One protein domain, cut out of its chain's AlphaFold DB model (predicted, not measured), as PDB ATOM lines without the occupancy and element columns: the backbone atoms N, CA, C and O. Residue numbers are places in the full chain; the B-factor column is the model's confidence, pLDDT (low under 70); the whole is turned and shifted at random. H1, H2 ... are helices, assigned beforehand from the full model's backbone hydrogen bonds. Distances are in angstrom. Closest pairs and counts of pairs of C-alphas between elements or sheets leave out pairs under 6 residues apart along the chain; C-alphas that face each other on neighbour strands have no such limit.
ATOM      1  N   LEU A   2      31.621  23.734  52.983       81.44
ATOM      2  CA  LEU A   2      30.257  23.296  52.616       81.44
ATOM      3  C   LEU A   2      29.122  23.937  53.441       81.44
ATOM      4  O   LEU A   2      28.070  24.243  52.889       81.44
ATOM      5  N   THR A   3      29.338  24.227  54.731       86.44
ATOM      6  CA  THR A   3      28.349  24.923  55.584       86.44
ATOM      7  C   THR A   3      27.974  26.306  55.045       86.44
ATOM      8  O   THR A   3      26.821  26.718  55.131       86.44
ATOM      9  N   ARG A   4      28.940  27.012  54.444       83.56
ATOM     10  CA  ARG A   4      28.724  28.327  53.839       83.56
ATOM     11  C   ARG A   4      27.897  28.220  52.555       83.56
ATOM     12  O   ARG A   4      26.920  28.940  52.419       83.56
ATOM     13  N   VAL A   5      28.201  27.244  51.694       85.69
ATOM     14  CA  VAL A   5      27.431  26.943  50.467       85.69
ATOM     15  C   VAL A   5      25.977  26.592  50.781       85.69
ATOM     16  O   VAL A   5      25.056  27.101  50.149       85.69
ATOM     17  N   ALA A   6      25.751  25.748  51.790       85.06
ATOM     18  CA  ALA A   6      24.405  25.339  52.180       85.06
ATOM     19  C   ALA A   6      23.545  26.519  52.674       85.06
ATOM     20  O   ALA A   6      22.341  26.544  52.395       85.06
ATOM     21  N   ARG A   7      24.171  27.478  53.374       89.94
ATOM     22  CA  ARG A   7      23.542  28.696  53.905       89.94
ATOM     23  C   ARG A   7      23.323  29.765  52.831       89.94
ATOM     24  O   ARG A   7      22.256  30.359  52.794       89.94
ATOM     25  N   GLU A   8      24.319  30.006  51.984       88.06
ATOM     26  CA  GLU A   8      24.337  31.111  51.012       88.06
ATOM     27  C   GLU A   8      23.781  30.705  49.635       88.06
ATOM     28  O   GLU A   8      23.570  31.566  48.790       88.06
ATOM     29  N   LYS A   9      23.535  29.404  49.402       85.25
ATOM     30  CA  LYS A   9      23.094  28.825  48.114       85.25
ATOM     31  C   LYS A   9      23.995  29.202  46.931       85.25
ATOM     32  O   LYS A   9      23.568  29.164  45.781       85.25
ATOM     33  N   ALA A  10      25.255  29.506  47.224       83.62
ATOM     34  CA  ALA A  10      26.265  29.923  46.269       83.62
ATOM     35  C   ALA A  10      27.551  29.121  46.480       83.62
ATOM     36  O   ALA A  10      27.890  28.737  47.604       83.62
ATOM     37  N   LEU A  11      28.264  28.853  45.389       81.94
ATOM     38  CA  LEU A  11      29.570  28.205  45.448       81.94
ATOM     39  C   LEU A  11      30.623  29.191  45.984       81.94
ATOM     40  O   LEU A  11      30.487  30.397  45.794       81.94
ATOM     41  N   PRO A  12      31.682  28.708  46.660       75.88
ATOM     42  CA  PRO A  12      32.659  29.560  47.342       75.88
ATOM     43  C   PRO A  12      33.684  30.207  46.386       75.88
ATOM     44  O   PRO A  12      34.763  30.600  46.821       75.88
ATOM     45  N   PHE A  13      33.362  30.298  45.096       69.94
ATOM     46  CA  PHE A  13      34.133  30.956  44.048       69.94
ATOM     47  C   PHE A  13      33.163  31.596  43.046       69.94
ATOM     48  O   PHE A  13      32.077  31.066  42.801       69.94
ATOM     49  N   GLU A  14      33.556  32.727  42.464       65.00
ATOM     50  CA  GLU A  14      32.862  33.312  41.311       65.00
ATOM     51  C   GLU A  14      32.961  32.359  40.103       65.00
ATOM     52  O   GLU A  14      33.902  31.561  40.058       65.00
ATOM     53  N   PRO A  15      31.993  32.370  39.161       63.97
ATOM     54  CA  PRO A  15      31.795  31.287  38.200       63.97
ATOM     55  C   PRO A  15      33.101  30.868  37.523       63.97
ATOM     56  O   PRO A  15      33.780  31.688  36.904       63.97
ATOM     57  N   LEU A  16      33.437  29.578  37.656       70.94
ATOM     58  CA  LEU A  16      34.505  28.924  36.902       70.94
ATOM     59  C   LEU A  16      34.404  29.361  35.438       70.94
ATOM     60  O   LEU A  16      33.298  29.400  34.893       70.94
ATOM     61  N   VAL A  17      35.553  29.706  34.846       82.00
ATOM     62  CA  VAL A  17      35.699  30.141  33.448       82.00
ATOM     63  C   VAL A  17      34.681  29.413  32.557       82.00
ATOM     64  O   VAL A  17      34.610  28.182  32.642       82.00
ATOM     65  N   PRO A  18      33.888  30.135  31.733       88.81
ATOM     66  CA  PRO A  18      32.859  29.512  30.912       88.81
ATOM     67  C   PRO A  18      33.410  28.315  30.130       88.81
ATOM     68  O   PRO A  18      34.556  28.334  29.679       88.81
ATOM     69  N   ASN A  19      32.605  27.265  29.966       89.81
ATOM     70  CA  ASN A  19      33.030  26.099  29.193       89.81
ATOM     71  C   ASN A  19      33.195  26.452  27.700       89.81
ATOM     72  O   ASN A  19      32.737  27.499  27.239       89.81
ATOM     73  N   THR A  20      33.825  25.563  26.931       94.81
ATOM     74  CA  THR A  20      34.114  25.785  25.505       94.81
ATOM     75  C   THR A  20      32.876  26.178  24.699       94.81
ATOM     76  O   THR A  20      32.924  27.148  23.947       94.81
ATOM     77  N   THR A  21      31.751  25.486  24.890       95.75
ATOM     78  CA  THR A  21      30.498  25.773  24.177       95.75
ATOM     79  C   THR A  21      29.987  27.177  24.486       95.75
ATOM     80  O   THR A  21      29.626  27.922  23.578       95.75
ATOM     81  N   THR A  22      30.005  27.575  25.760       94.00
ATOM     82  CA  THR A  22      29.594  28.919  26.176       94.00
ATOM     83  C   THR A  22      30.526  29.987  25.605       94.00
ATOM     84  O   THR A  22      30.050  31.013  25.125       94.00
ATOM     85  N   ILE A  23      31.841  29.748  25.597       94.94
ATOM     86  CA  ILE A  23      32.815  30.679  25.011       94.94
ATOM     87  C   ILE A  23      32.540  30.893  23.520       94.94
ATOM     88  O   ILE A  23      32.544  32.039  23.065       94.94
ATOM     89  N   GLU A  24      32.302  29.827  22.756       95.31
ATOM     90  CA  GLU A  24      32.038  29.952  21.320       95.31
ATOM     91  C   GLU A  24      30.722  30.682  21.037       95.31
ATOM     92  O   GLU A  24      30.719  31.607  20.221       95.31
ATOM     93  N   ALA A  25      29.657  30.388  21.790       95.44
ATOM     94  CA  ALA A  25      28.398  31.129  21.695       95.44
ATOM     95  C   ALA A  25      28.589  32.629  22.002       95.44
ATOM     96  O   ALA A  25      28.080  33.495  21.291       95.44
ATOM     97  N   MET A  26      29.394  32.972  23.016       95.06
ATOM     98  CA  MET A  26      29.713  34.372  23.328       95.06
ATOM     99  C   MET A  26      30.529  35.053  22.217       95.06
ATOM    100  O   MET A  26      30.323  36.237  21.942       95.06
ATOM    101  N   LYS A  27      31.471  34.344  21.578       95.56
ATOM    102  CA  LYS A  27      32.242  34.873  20.437       95.56
ATOM    103  C   LYS A  27      31.342  35.127  19.232       95.56
ATOM    104  O   LYS A  27      31.483  36.161  18.588       95.56
ATOM    105  N   GLU A  28      30.427  34.211  18.931       95.50
ATOM    106  CA  GLU A  28      29.432  34.373  17.871       95.50
ATOM    107  C   GLU A  28      28.524  35.580  18.121       95.50
ATOM    108  O   GLU A  28      28.394  36.435  17.242       95.50
ATOM    109  N   ALA A  29      27.993  35.712  19.339       94.38
ATOM    110  CA  ALA A  29      27.176  36.854  19.726       94.38
ATOM    111  C   ALA A  29      27.920  38.186  19.540       94.38
ATOM    112  O   ALA A  29      27.376  39.124  18.963       94.38
ATOM    113  N   ARG A  30      29.201  38.256  19.935       93.88
ATOM    114  CA  ARG A  30      30.046  39.449  19.726       93.88
ATOM    115  C   ARG A  30      30.305  39.775  18.256       93.88
ATOM    116  O   ARG A  30      30.524  40.937  17.936       93.88
ATOM    117  N   ARG A  31      30.296  38.777  17.370       95.56
ATOM    118  CA  ARG A  31      30.412  38.976  15.916       95.56
ATOM    119  C   ARG A  31      29.092  39.408  15.263       95.56
ATOM    120  O   ARG A  31      29.089  39.654  14.064       95.56
ATOM    121  N   GLY A  32      27.998  39.495  16.024       92.94
ATOM    122  CA  GLY A  32      26.672  39.828  15.500       92.94
ATOM    123  C   GLY A  32      25.936  38.641  14.874       92.94
ATOM    124  O   GLY A  32      24.997  38.852  14.119       92.94
ATOM    125  N   GLY A  33      26.340  37.400  15.178       91.81
ATOM    126  CA  GLY A  33      25.678  36.188  14.672       91.81
ATOM    127  C   GLY A  33      24.345  35.853  15.353       91.81
ATOM    128  O   GLY A  33      23.739  34.836  15.042       91.81
ATOM    129  N   VAL A  34      23.884  36.687  16.289       92.38
ATOM    130  CA  VAL A  34      22.634  36.482  17.031       92.38
ATOM    131  C   VAL A  34      21.501  37.322  16.451       92.38
ATOM    132  O   VAL A  34      21.709  38.436  15.973       92.38
ATOM    133  N   LYS A  35      20.278  36.797  16.531       93.38
ATOM    134  CA  LYS A  35      19.065  37.504  16.114       93.38
ATOM    135  C   LYS A  35      18.743  38.638  17.090       93.38
ATOM    136  O   LYS A  35      18.668  38.419  18.298       93.38
ATOM    137  N   SER A  36      18.545  39.843  16.565       92.81
ATOM    138  CA  SER A  36      18.043  40.999  17.312       92.81
ATOM    139  C   SER A  36      16.532  41.142  17.144       92.81
ATOM    140  O   SER A  36      16.003  40.837  16.077       92.81
ATOM    141  N   PHE A  37      15.860  41.678  18.160       94.62
ATOM    142  CA  PHE A  37      14.416  41.926  18.166       94.62
ATOM    143  C   PHE A  37      14.135  43.375  18.556       94.62
ATOM    144  O   PHE A  37      14.929  43.974  19.286       94.62
ATOM    145  N   ALA A  38      13.026  43.938  18.070       95.75
ATOM    146  CA  ALA A  38      12.640  45.309  18.397       95.75
ATOM    147  C   ALA A  38      11.873  45.385  19.725       95.75
ATOM    148  O   ALA A  38      11.945  46.402  20.416       95.75
ATOM    149  N   THR A  39      11.166  44.312  20.097       97.19
ATOM    150  CA  THR A  39      10.360  44.239  21.323       97.19
ATOM    151  C   THR A  39      10.571  42.930  22.083       97.19
ATOM    152  O   THR A  39      11.093  41.942  21.560       97.19
ATOM    153  N   VAL A  40      10.165  42.921  23.355       95.56
ATOM    154  CA  VAL A  40      10.228  41.720  24.202       95.56
ATOM    155  C   VAL A  40       9.193  40.691  23.742       95.56
ATOM    156  O   VAL A  40       9.462  39.492  23.771       95.56
ATOM    157  N   GLU A  41       8.034  41.148  23.274       95.62
ATOM    158  CA  GLU A  41       6.962  40.306  22.753       95.62
ATOM    159  C   GLU A  41       7.431  39.493  21.539       95.62
ATOM    160  O   GLU A  41       7.191  38.287  21.482       95.62
ATOM    161  N   GLU A  42       8.158  40.120  20.608       94.94
ATOM    162  CA  GLU A  42       8.737  39.449  19.435       94.94
ATOM    163  C   GLU A  42       9.780  38.394  19.826       94.94
ATOM    164  O   GLU A  42       9.767  37.286  19.289       94.94
ATOM    165  N   LEU A  43      10.656  38.712  20.787       94.69
ATOM    166  CA  LEU A  43      11.647  37.768  21.311       94.69
ATOM    167  C   LEU A  43      10.968  36.538  21.925       94.69
ATOM    168  O   LEU A  43      11.340  35.403  21.635       94.69
ATOM    169  N   MET A  44       9.970  36.758  22.782       95.19
ATOM    170  CA  MET A  44       9.286  35.671  23.483       95.19
ATOM    171  C   MET A  44       8.434  34.822  22.537       95.19
ATOM    172  O   MET A  44       8.329  33.614  22.749       95.19
ATOM    173  N   ALA A  45       7.854  35.414  21.490       95.12
ATOM    174  CA  ALA A  45       7.159  34.661  20.450       95.12
ATOM    175  C   ALA A  45       8.113  33.712  19.703       95.12
ATOM    176  O   ALA A  45       7.772  32.551  19.500       95.12
ATOM    177  N   ASP A  46       9.318  34.175  19.352       93.19
ATOM    178  CA  ASP A  46      10.320  33.365  18.647       93.19
ATOM    179  C   ASP A  46      10.887  32.234  19.522       93.19
ATOM    180  O   ASP A  46      10.989  31.095  19.074       93.19
ATOM    181  N   LEU A  47      11.196  32.521  20.792       92.81
ATOM    182  CA  LEU A  47      11.727  31.524  21.732       92.81
ATOM    183  C   LEU A  47      10.735  30.388  22.021       92.81
ATOM    184  O   LEU A  47      11.149  29.242  22.186       92.81
ATOM    185  N   ASN A  48       9.437  30.699  22.078       91.62
ATOM    186  CA  ASN A  48       8.381  29.725  22.360       91.62
ATOM    187  C   ASN A  48       7.794  29.076  21.098       91.62
ATOM    188  O   ASN A  48       6.900  28.244  21.210       91.62
ATOM    189  N   ALA A  49       8.279  29.422  19.902       82.00
ATOM    190  CA  ALA A  49       7.728  28.927  18.639       82.00
ATOM    191  C   ALA A  49       7.853  27.397  18.449       82.00
ATOM    192  O   ALA A  49       7.233  26.853  17.539       82.00
TER     193      ALA A  49
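Overview. This is residues 2 to 49 of the 51 residues of an uncharacterized protein of Pseudomonas savastanoi pv. savastanoi (UniProt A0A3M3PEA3). An open, U-shaped chain has its longest helix, H2, at the base and the smaller helices H1 and H3 at the two ends, with no helix touching another. The 48 printed residues, all helix in class, hold H1, H2 and H3 in that order and no named strand. The whole is extended, with a radius of gyration of the C-alphas of 17.0 A and spans of 45 by 24 by 17 A.

Along the chain. H2, residues 20 to 30, measures 15.4 A from C-alpha 20 at (34.114, 25.785, 25.505) to C-alpha 30. H1, residues 2 to 8, begins with C-alpha 2 at (30.257, 23.296, 52.616) and measures 9.9 A. H3, residues 40 to 47, measures 10.6 A and ends with C-alpha 47 at (11.727, 31.524, 21.732).

Arrangement. H2 is apart from H1 and from H3, with no C-alpha within 8 A. H1 and H3 are apart too. In H1, H2 and H3 every O i to N i+4 pair is within hydrogen-bond range.

Size, cuts and confidence. The C-alphas farthest apart, those of Thr 3 and Ala 38, are 45.2 A apart. The printed part has no cut. The link from H1 to H2, 11 residues, is long. The mean pLDDT of the printed part is 89.1, and residues 13 to 15 are under 70.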